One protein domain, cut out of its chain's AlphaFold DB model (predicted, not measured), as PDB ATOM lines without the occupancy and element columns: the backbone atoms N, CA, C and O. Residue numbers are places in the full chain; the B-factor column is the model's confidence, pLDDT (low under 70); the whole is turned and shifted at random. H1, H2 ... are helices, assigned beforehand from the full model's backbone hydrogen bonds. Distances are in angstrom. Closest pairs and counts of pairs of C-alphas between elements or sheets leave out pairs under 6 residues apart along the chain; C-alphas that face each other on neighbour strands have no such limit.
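AT A GLANCE: This is residues 4 to 82 of the 86 residues of the protein "Lysozyme" of Herbaspirillum sp. meg3 (UniProt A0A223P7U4). Five helices are strung out one after another with few contacts between them: H1 and H5 lie at the two far ends, H2 crosses H1 nearly at a right angle, and the short H3 packs on H4. Between H4 and H5 the chain makes a wide loop, of which residues 62 to 67 stick out. The printed part has 79 residues, with helices H1 to H5 in that order and no named strand; the class is all helix. It is only just loose, close to compact, with a radius of gyration of the C-alphas of 14.1 A and spans of 39 by 29 by 21 A.

IN THESE COORDINATES: H1, residues 4 to 13, begins at C-alpha 4 (125.694, 52.555, 248.896) and is 14.7 A long. H2, residues 20 to 33, is the longest, 19.9 A, beginning at C-alpha 20 (117.438, 57.959, 262.911). H3 is residues 37 to 41, 6.2 A, and H4 residues 45 to 52, 10.6 A. H5, residues 71 to 80, 13.7 A, ends at C-alpha 80 (97.068, 61.444, 261.261).

HOW THE PARTS SIT: H1 and H2 are close but not clearly touching, about perpendicular at 87 degrees; their closest C-alphas, Tyr 9 and Ile 26, are 6.5 A apart. H2 is likewise close to H3 but not clearly touching, with the C-alphas of Ile 31 and Leu 37 closest at 6.1 A. H3 and H4 touch, closest at the C-alphas of Asp 39 and Ala 48, 5.4 A. H4 and H5 are close but not clearly touching, with the C-alphas of Asp 46 and Leu 71 closest at 7.0 A; they run opposite ways at a steep tilt of 68 degrees, only just short of about perpendicular. H2 and H5 are apart. Every O i to N i+4 pair is within hydrogen-bond range in H2, H3, H4 and H5, and 5 of 6 in H1.

THE WHOLE: The C-alphas farthest apart, Pro 16 and Gly 65, are 41.6 A apart. The printed part has no cut. The link from H4 to H5 is long, 18 residues. Residues 4 to 5 and 57 to 72 are under pLDDT 70; the mean of the printed part is 74.2.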
ATOM      1  N   ARG A   4     125.022  51.797 249.958       63.78
ATOM      2  CA  ARG A   4     125.694  52.555 248.896       63.78
ATOM      3  C   ARG A   4     125.186  53.991 248.736       63.78
ATOM      4  O   ARG A   4     125.967  54.868 248.386       63.78
ATOM      5  N   TYR A   5     123.899  54.242 248.979       67.38
ATOM      6  CA  TYR A   5     123.358  55.606 248.929       67.38
ATOM      7  C   TYR A   5     123.684  56.366 250.212       67.38
ATOM      8  O   TYR A   5     123.920  57.569 250.162       67.38
ATOM      9  N   PHE A   6     123.763  55.667 251.348       71.31
ATOM     10  CA  PHE A   6     124.114  56.301 252.611       71.31
ATOM     11  C   PHE A   6     125.513  56.923 252.575       71.31
ATOM     12  O   PHE A   6     125.647  58.057 253.009       71.31
ATOM     13  N   ASP A   7     126.531  56.263 252.007       77.25
ATOM     14  CA  ASP A   7     127.888  56.841 251.949       77.25
ATOM     15  C   ASP A   7     127.939  58.160 251.153       77.25
ATOM     16  O   ASP A   7     128.556  59.140 251.581       77.25
ATOM     17  N   ALA A   8     127.218  58.215 250.027       81.06
ATOM     18  CA  ALA A   8     127.126  59.410 249.193       81.06
ATOM     19  C   ALA A   8     126.437  60.563 249.937       81.06
ATOM     20  O   ALA A   8     126.968  61.674 250.003       81.06
ATOM     21  N   TYR A   9     125.288  60.290 250.559       78.75
ATOM     22  CA  TYR A   9     124.563  61.300 251.319       78.75
ATOM     23  C   TYR A   9     125.264  61.684 252.626       78.75
ATOM     24  O   TYR A   9     125.206  62.845 253.015       78.75
ATOM     25  N   LYS A  10     125.986  60.764 253.276       80.00
ATOM     26  CA  LYS A  10     126.802  61.045 254.463       80.00
ATOM     27  C   LYS A  10     127.867  62.090 254.148       80.00
ATOM     28  O   LYS A  10     128.036  63.031 254.920       80.00
ATOM     29  N   LYS A  11     128.550  61.961 253.006       81.56
ATOM     30  CA  LYS A  11     129.524  62.958 252.530       81.56
ATOM     31  C   LYS A  11     128.858  64.279 252.150       81.56
ATOM     32  O   LYS A  11     129.375  65.330 252.515       81.56
ATOM     33  N   LEU A  12     127.716  64.225 251.460       81.19
ATOM     34  CA  LEU A  12     126.992  65.413 250.997       81.19
ATOM     35  C   LEU A  12     126.433  66.253 252.158       81.19
ATOM     36  O   LEU A  12     126.616  67.464 252.191       81.19
ATOM     37  N   LEU A  13     125.777  65.599 253.118       80.25
ATOM     38  CA  LEU A  13     125.104  66.226 254.260       80.25
ATOM     39  C   LEU A  13     125.999  66.306 255.507       80.25
ATOM     40  O   LEU A  13     125.546  66.769 256.550       80.25
ATOM     41  N   ARG A  14     127.261  65.855 255.411       82.31
ATOM     42  CA  ARG A  14     128.224  65.775 256.528       82.31
ATOM     43  C   ARG A  14     127.621  65.121 257.775       82.31
ATOM     44  O   ARG A  14     127.769  65.618 258.890       82.31
ATOM     45  N   LEU A  15     126.925  64.006 257.575       78.81
ATOM     46  CA  LEU A  15     126.223  63.329 258.661       78.81
ATOM     47  C   LEU A  15     127.232  62.613 259.569       78.81
ATOM     48  O   LEU A  15     128.105  61.904 259.054       78.81
ATOM     49  N   PRO A  16     127.122  62.767 260.899       75.62
ATOM     50  CA  PRO A  16     128.063  62.149 261.828       75.62
ATOM     51  C   PRO A  16     127.916  60.618 261.817       75.62
ATOM     52  O   PRO A  16     128.901  59.900 261.632       75.62
ATOM     53  N   ASP A  17     126.673  60.119 261.844       77.62
ATOM     54  CA  ASP A  17     126.354  58.698 262.051       77.62
ATOM     55  C   ASP A  17     125.106  58.241 261.279       77.62
ATOM     56  O   ASP A  17     124.376  59.057 260.720       77.62
ATOM     57  N   PHE A  18     124.823  56.932 261.280       74.94
ATOM     58  CA  PHE A  18     123.590  56.324 260.737       74.94
ATOM     59  C   PHE A  18     122.405  56.403 261.728       74.94
ATOM     60  O   PHE A  18     121.575  55.497 261.812       74.94
ATOM     61  N   SER A  19     122.334  57.467 262.531       81.69
ATOM     62  CA  SER A  19     121.253  57.664 263.502       81.69
ATOM     63  C   SER A  19     119.904  57.896 262.797       81.69
ATOM     64  O   SER A  19     119.890  58.283 261.623       81.69
ATOM     65  N   PRO A  20     118.761  57.694 263.484       80.69
ATOM     66  CA  PRO A  20     117.438  57.959 262.911       80.69
ATOM     67  C   PRO A  20     117.346  59.361 262.299       80.69
ATOM     68  O   PRO A  20     116.989  59.503 261.138       80.69
ATOM     69  N   SER A  21     117.845  60.375 263.012       81.38
ATOM     70  CA  SER A  21     117.868  61.765 262.546       81.38
ATOM     71  C   SER A  21     118.673  61.971 261.258       81.38
ATOM     72  O   SER A  21     118.280  62.762 260.404       81.38
ATOM     73  N   SER A  22     119.787  61.252 261.086       81.81
ATOM     74  CA  SER A  22     120.539  61.268 259.828       81.81
ATOM     75  C   SER A  22     119.752  60.613 258.698       81.81
ATOM     76  O   SER A  22     119.765  61.113 257.579       81.81
ATOM     77  N   GLN A  23     119.050  59.510 258.965       80.25
ATOM     78  CA  GLN A  23     118.208  58.854 257.962       80.25
ATOM     79  C   GLN A  23     117.050  59.760 257.531       80.25
ATOM     80  O   GLN A  23     116.790  59.870 256.331       80.25
ATOM     81  N   ASP A  24     116.424  60.467 258.478       82.38
ATOM     82  CA  ASP A  24     115.398  61.476 258.209       82.38
ATOM     83  C   ASP A  24     115.938  62.613 257.336       82.38
ATOM     84  O   ASP A  24     115.333  62.952 256.318       82.38
ATOM     85  N   ALA A  25     117.118  63.155 257.656       84.00
ATOM     86  CA  ALA A  25     117.741  64.207 256.854       84.00
ATOM     87  C   ALA A  25     117.975  63.763 255.400       84.00
ATOM     88  O   ALA A  25     117.708  64.516 254.461       84.00
ATOM     89  N   ILE A  26     118.419  62.520 255.191       84.50
ATOM     90  CA  ILE A  26     118.624  61.989 253.839       84.50
ATOM     91  C   ILE A  26     117.294  61.724 253.130       84.50
ATOM     92  O   ILE A  26     117.181  61.933 251.921       84.50
ATOM     93  N   ALA A  27     116.278  61.250 253.850       83.31
ATOM     94  CA  ALA A  27     114.943  61.079 253.295       83.31
ATOM     95  C   ALA A  27     114.384  62.425 252.812       83.31
ATOM     96  O   ALA A  27     113.948  62.524 251.666       83.31
ATOM     97  N   ILE A  28     114.490  63.474 253.630       84.06
ATOM     98  CA  ILE A  28     114.068  64.833 253.274       84.06
ATOM     99  C   ILE A  28     114.848  65.339 252.060       84.06
ATOM    100  O   ILE A  28     114.230  65.831 251.118       84.06
ATOM    101  N   GLN A  29     116.171  65.163 252.030       85.69
ATOM    102  CA  GLN A  29     116.993  65.565 250.886       85.69
ATOM    103  C   GLN A  29     116.547  64.863 249.596       85.69
ATOM    104  O   GLN A  29     116.362  65.510 248.570       85.69
ATOM    105  N   GLN A  30     116.285  63.557 249.645       84.56
ATOM    106  CA  GLN A  30     115.799  62.796 248.492       84.56
ATOM    107  C   GLN A  30     114.410  63.255 248.011       84.56
ATOM    108  O   GLN A  30     114.153  63.301 246.805       84.56
ATOM    109  N   ILE A  31     113.511  63.619 248.932       84.50
ATOM    110  CA  ILE A  31     112.192  64.201 248.616       84.50
ATOM    111  C   ILE A  31     112.368  65.589 247.982       84.50
ATOM    112  O   ILE A  31     111.685  65.919 247.004       84.50
ATOM    113  N   ALA A  32     113.306  66.384 248.501       85.31
ATOM    114  CA  ALA A  32     113.658  67.704 247.990       85.31
ATOM    115  C   ALA A  32     114.201  67.632 246.559       85.31
ATOM    116  O   ALA A  32     113.712  68.342 245.683       85.31
ATOM    117  N   GLU A  33     115.141  66.722 246.296       85.94
ATOM    118  CA  GLU A  33     115.752  66.512 244.977       85.94
ATOM    119  C   GLU A  33     114.733  66.085 243.913       85.94
ATOM    120  O   GLU A  33     114.908  66.358 242.727       85.94
ATOM    121  N   ARG A  34     113.633  65.439 244.318       85.12
ATOM    122  CA  ARG A  34     112.522  65.102 243.413       85.12
ATOM    123  C   ARG A  34     111.509  66.227 243.236       85.12
ATOM    124  O   ARG A  34     110.550  66.054 242.483       85.12
ATOM    125  N   GLY A  35     111.690  67.356 243.915       84.62
ATOM    126  CA  GLY A  35     110.741  68.464 243.905       84.62
ATOM    127  C   GLY A  35     109.378  68.063 244.466       84.62
ATOM    128  O   GLY A  35     108.366  68.580 244.005       84.62
ATOM    129  N   ALA A  36     109.347  67.102 245.393       86.00
ATOM    130  CA  ALA A  36     108.130  66.661 246.066       86.00
ATOM    131  C   ALA A  36     107.831  67.507 247.315       86.00
ATOM    132  O   ALA A  36     106.674  67.606 247.700       86.00
ATOM    133  N   LEU A  37     108.832  68.182 247.901       84.50
ATOM    134  CA  LEU A  37     108.637  69.105 249.032       84.50
ATOM    135  C   LEU A  37     107.623  70.210 248.719       84.50
ATOM    136  O   LEU A  37     106.708  70.435 249.500       84.50
ATOM    137  N   ALA A  38     107.751  70.854 247.556       84.62
ATOM    138  CA  ALA A  38     106.827  71.907 247.135       84.62
ATOM    139  C   ALA A  38     105.401  71.381 246.893       84.62
ATOM    140  O   ALA A  38     104.433  72.114 247.062       84.62
ATOM    141  N   ASP A  39     105.257  70.111 246.498       84.38
ATOM    142  CA  ASP A  39     103.945  69.481 246.359       84.38
ATOM    143  C   ASP A  39     103.346  69.108 247.716       84.38
ATOM    144  O   ASP A  39     102.149  69.290 247.897       84.38
ATOM    145  N   ILE A  40     104.154  68.647 248.676       82.62
ATOM    146  CA  ILE A  40     103.711  68.386 250.055       82.62
ATOM    147  C   ILE A  40     103.237  69.684 250.715       82.62
ATOM    148  O   ILE A  40     102.158  69.701 251.299       82.62
ATOM    149  N   ASP A  41     104.010  70.764 250.581       82.06
ATOM    150  CA  ASP A  41     103.671  72.088 251.116       82.06
ATOM    151  C   ASP A  41     102.381  72.640 250.492       82.06
ATOM    152  O   ASP A  41     101.481  73.103 251.189       82.06
ATOM    153  N   ALA A  42     102.221  72.456 249.179       82.88
ATOM    154  CA  ALA A  42     100.992  72.787 248.470       82.88
ATOM    155  C   ALA A  42      99.837  71.793 248.713       82.88
ATOM    156  O   ALA A  42      98.817  71.890 248.034       82.88
ATOM    157  N   GLY A  43      99.995  70.802 249.599       80.31
ATOM    158  CA  GLY A  43      98.982  69.790 249.919       80.31
ATOM    159  C   GLY A  43      98.706  68.762 248.812       80.31
ATOM    160  O   GLY A  43      97.818  67.917 248.955       80.31
ATOM    161  N   ARG A  44      99.482  68.777 247.721       82.81
ATOM    162  CA  ARG A  44      99.434  67.841 246.584       82.81
ATOM    163  C   ARG A  44     100.187  66.546 246.897       82.81
ATOM    164  O   ARG A  44     101.137  66.161 246.212       82.81
ATOM    165  N   PHE A  45      99.731  65.846 247.934       80.31
ATOM    166  CA  PHE A  45     100.350  64.612 248.426       80.31
ATOM    167  C   PHE A  45     100.472  63.521 247.349       80.31
ATOM    168  O   PHE A  45     101.495  62.847 247.271       80.31
ATOM    169  N   ASP A  46      99.474  63.382 246.473       78.31
ATOM    170  CA  ASP A  46      99.486  62.390 245.389       78.31
ATOM    171  C   ASP A  46     100.668  62.575 244.422       78.31
ATOM    172  O   ASP A  46     101.432  61.643 244.150       78.31
ATOM    173  N   ILE A  47     100.893  63.820 243.995       81.81
ATOM    174  CA  ILE A  47     102.000  64.185 243.106       81.81
ATOM    175  C   ILE A  47     103.339  63.953 243.807       81.81
ATOM    176  O   ILE A  47     104.261  63.390 243.212       81.81
ATOM    177  N   ALA A  48     103.435  64.342 245.082       84.06
ATOM    178  CA  ALA A  48     104.628  64.118 245.886       84.06
ATOM    179  C   ALA A  48     104.976  62.624 245.975       84.06
ATOM    180  O   ALA A  48     106.108  62.245 245.668       84.06
ATOM    181  N   VAL A  49     104.000  61.768 246.306       80.00
ATOM    182  CA  VAL A  49     104.167  60.305 246.373       80.00
ATOM    183  C   VAL A  49     104.587  59.743 245.017       80.00
ATOM    184  O   VAL A  49     105.543  58.971 244.943       80.00
ATOM    185  N   SER A  50     103.944  60.173 243.929       81.00
ATOM    186  CA  SER A  50     104.283  59.736 242.571       81.00
ATOM    187  C   SER A  50     105.733  60.070 242.191       81.00
ATOM    188  O   SER A  50     106.437  59.240 241.610       81.00
ATOM    189  N   LYS A  51     106.230  61.244 242.593       82.00
ATOM    190  CA  LYS A  51     107.619  61.673 242.366       82.00
ATOM    191  C   LYS A  51     108.635  60.865 243.173       82.00
ATOM    192  O   LYS A  51     109.716  60.552 242.667       82.00
ATOM    193  N   VAL A  52     108.301  60.503 244.412       82.38
ATOM    194  CA  VAL A  52     109.222  59.786 245.308       82.38
ATOM    195  C   VAL A  52     109.119  58.265 245.222       82.38
ATOM    196  O   VAL A  52     110.011  57.563 245.701       82.38
ATOM    197  N   ARG A  53     108.095  57.731 244.542       77.06
ATOM    198  CA  ARG A  53     107.886  56.284 244.377       77.06
ATOM    199  C   ARG A  53     109.116  55.560 243.829       77.06
ATOM    200  O   ARG A  53     109.369  54.422 244.184       77.06
ATOM    201  N   ASN A  54     109.910  56.211 242.975       72.88
ATOM    202  CA  ASN A  54     111.102  55.601 242.374       72.88
ATOM    203  C   ASN A  54     112.242  55.370 243.391       72.88
ATOM    204  O   ASN A  54     113.058  54.466 243.213       72.88
ATOM    205  N   ILE A  55     112.282  56.167 244.462       75.94
ATOM    206  CA  ILE A  55     113.291  56.081 245.525       75.94
ATOM    207  C   ILE A  55     112.915  54.979 246.514       75.94
ATOM    208  O   ILE A  55     113.733  54.118 246.842       75.94
ATOM    209  N   TRP A  56     111.656  54.964 246.950       74.38
ATOM    210  CA  TRP A  56     111.150  53.969 247.886       74.38
ATOM    211  C   TRP A  56     110.411  52.863 247.149       74.38
ATOM    212  O   TRP A  56     109.275  53.036 246.722       74.38
ATOM    213  N   ALA A  57     111.029  51.684 247.064       65.06
ATOM    214  CA  ALA A  57     110.396  50.510 246.465       65.06
ATOM    215  C   ALA A  57     109.044  50.153 247.115       65.06
ATOM    216  O   ALA A  57     108.172  49.655 246.418       65.06
ATOM    217  N   SER A  58     108.846  50.475 248.399       62.03
ATOM    218  CA  SER A  58     107.565  50.307 249.104       62.03
ATOM    219  C   SER A  58     106.455  51.255 248.626       62.03
ATOM    220  O   SER A  58     105.286  50.979 248.858       62.03
ATOM    221  N   LEU A  59     106.817  52.372 247.981       63.19
ATOM    222  CA  LEU A  59     105.891  53.348 247.387       63.19
ATOM    223  C   LEU A  59     105.728  53.154 245.875       63.19
ATOM    224  O   LEU A  59     104.772  53.667 245.293       63.19
ATOM    225  N   ARG A  60     106.642  52.426 245.212       56.31
ATOM    226  CA  ARG A  60     106.379  51.891 243.871       56.31
ATOM    227  C   ARG A  60     105.157  50.993 244.018       56.31
ATOM    228  O   ARG A  60     105.285  49.893 244.536       56.31
ATOM    229  N   GLY A  61     103.997  51.465 243.563       53.47
ATOM    230  CA  GLY A  61     102.844  50.611 243.308       53.47
ATOM    231  C   GLY A  61     103.301  49.498 242.380       53.47
ATOM    232  O   GLY A  61     103.461  49.704 241.174       53.47
ATOM    233  N   THR A  62     103.659  48.358 242.960       42.62
ATOM    234  CA  THR A  62     104.054  47.196 242.191       42.62
ATOM    235  C   THR A  62     102.764  46.692 241.567       42.62
ATOM    236  O   THR A  62     101.752  46.490 242.237       42.62
ATOM    237  N   ASN A  63     102.771  46.565 240.248       44.62
ATOM    238  CA  ASN A  63     101.690  45.947 239.499       44.62
ATOM    239  C   ASN A  63     101.748  44.429 239.753       44.62
ATOM    240  O   ASN A  63     102.194  43.663 238.908       44.62
ATOM    241  N   TYR A  64     101.438  44.023 240.985       41.50
ATOM    242  CA  TYR A  64     101.509  42.647 241.481       41.50
ATOM    243  C   TYR A  64     100.175  42.235 242.117       41.50
ATOM    244  O   TYR A  64     100.157  41.592 243.156       41.50
ATOM    245  N   GLY A  65      99.041  42.620 241.512       44.94
ATOM    246  CA  GLY A  65      97.740  41.948 241.694       44.94
ATOM    247  C   GLY A  65      97.247  41.692 243.130       44.94
ATOM    248  O   GLY A  65      96.443  40.787 243.342       44.94
ATOM    249  N   GLN A  66      97.730  42.433 244.124       44.25
ATOM    250  CA  GLN A  66      97.426  42.242 245.539       44.25
ATOM    251  C   GLN A  66      97.360  43.623 246.183       44.25
ATOM    252  O   GLN A  66      98.298  44.401 246.035       44.25
ATOM    253  N   HIS A  67      96.216  43.904 246.818       44.47
ATOM    254  CA  HIS A  67      95.828  45.137 247.510       44.47
ATOM    255  C   HIS A  67      96.875  46.255 247.484       44.47
ATOM    256  O   HIS A  67      97.802  46.275 248.295       44.47
ATOM    257  N   GLU A  68      96.682  47.216 246.575       50.09
ATOM    258  CA  GLU A  68      97.335  48.518 246.662       50.09
ATOM    259  C   GLU A  68      97.224  48.999 248.114       50.09
ATOM    260  O   GLU A  68      96.115  49.156 248.631       50.09
ATOM    261  N   ASN A  69      98.353  49.242 248.790       54.06
ATOM    262  CA  ASN A  69      98.348  50.158 249.925       54.06
ATOM    263  C   ASN A  69      98.005  51.510 249.319       54.06
ATOM    264  O   ASN A  69      98.884  52.243 248.865       54.06
ATOM    265  N   LYS A  70      96.699  51.739 249.166       59.72
ATOM    266  CA  LYS A  70      96.156  52.851 248.414       59.72
ATOM    267  C   LYS A  70      96.803  54.105 248.959       59.72
ATOM    268  O   LYS A  70      97.024  54.219 250.167       59.72
ATOM    269  N   LEU A  71      97.056  55.064 248.082       63.03
ATOM    270  CA  LEU A  71      97.409  56.421 248.483       63.03
ATOM    271  C   LEU A  71      96.557  56.914 249.659       63.03
ATOM    272  O   LEU A  71      97.070  57.640 250.492       63.03
ATOM    273  N   GLU A  72      95.316  56.439 249.785       64.19
ATOM    274  CA  GLU A  72      94.428  56.604 250.940       64.19
ATOM    275  C   GLU A  72      95.041  56.228 252.306       64.19
ATOM    276  O   GLU A  72      94.881  56.991 253.248       64.19
ATOM    277  N   VAL A  73      95.771  55.115 252.444       70.75
ATOM    278  CA  VAL A  73      96.411  54.703 253.714       70.75
ATOM    279  C   VAL A  73      97.583  55.622 254.050       70.75
ATOM    280  O   VAL A  73      97.711  56.095 255.177       70.75
ATOM    281  N   LEU A  74      98.414  55.927 253.051       70.69
ATOM    282  CA  LEU A  74      99.524  56.876 253.179       70.69
ATOM    283  C   LEU A  74      99.010  58.286 253.500       70.69
ATOM    284  O   LEU A  74      99.575  58.983 254.337       70.69
ATOM    285  N   ARG A  75      97.891  58.674 252.883       71.00
ATOM    286  CA  ARG A  75      97.178  59.933 253.098       71.00
ATOM    287  C   ARG A  75      96.565  59.983 254.495       71.00
ATOM    288  O   ARG A  75      96.684  61.004 255.157       71.00
ATOM    289  N   ALA A  76      95.977  58.887 254.972       73.69
ATOM    290  CA  ALA A  76      95.444  58.776 256.326       73.69
ATOM    291  C   ALA A  76      96.551  58.876 257.384       73.69
ATOM    292  O   ALA A  76      96.371  59.562 258.383       73.69
ATOM    293  N   GLN A  77      97.713  58.258 257.148       74.25
ATOM    294  CA  GLN A  77      98.888  58.428 258.007       74.25
ATOM    295  C   GLN A  77      99.404  59.871 257.970       74.25
ATOM    296  O   GLN A  77      99.652  60.446 259.023       74.25
ATOM    297  N   PHE A  78      99.497  60.484 256.782       73.81
ATOM    298  CA  PHE A  78      99.931  61.876 256.624       73.81
ATOM    299  C   PHE A  78      99.008  62.860 257.355       73.81
ATOM    300  O   PHE A  78      99.491  63.728 258.075       73.81
ATOM    301  N   VAL A  79      97.686  62.690 257.255       77.50
ATOM    302  CA  VAL A  79      96.713  63.489 258.023       77.50
ATOM    303  C   VAL A  79      96.781  63.170 259.513       77.50
ATOM    304  O   VAL A  79      96.704  64.078 260.335       77.50
ATOM    305  N   GLY A  80      96.962  61.897 259.874       72.62
ATOM    306  CA  GLY A  80      97.068  61.444 261.261       72.62
ATOM    307  C   GLY A  80      98.252  62.053 262.013       72.62
ATOM    308  O   GLY A  80      98.146  62.298 263.210       72.62
ATOM    309  N   VAL A  81      99.347  62.368 261.313       75.69
ATOM    310  CA  VAL A  81     100.499  63.098 261.873       75.69
ATOM    311  C   VAL A  81     100.372  64.626 261.764       75.69
ATOM    312  O   VAL A  81     101.312  65.342 262.098       75.69
ATOM    313  N   GLY A  82      99.221  65.146 261.319       72.56
ATOM    314  CA  GLY A  82      98.933  66.583 261.226       72.56
ATOM    315  C   GLY A  82      99.217  67.224 259.862       72.56
ATOM    316  O   GLY A  82      99.146  68.447 259.734       72.56
TER     317      GLY A  82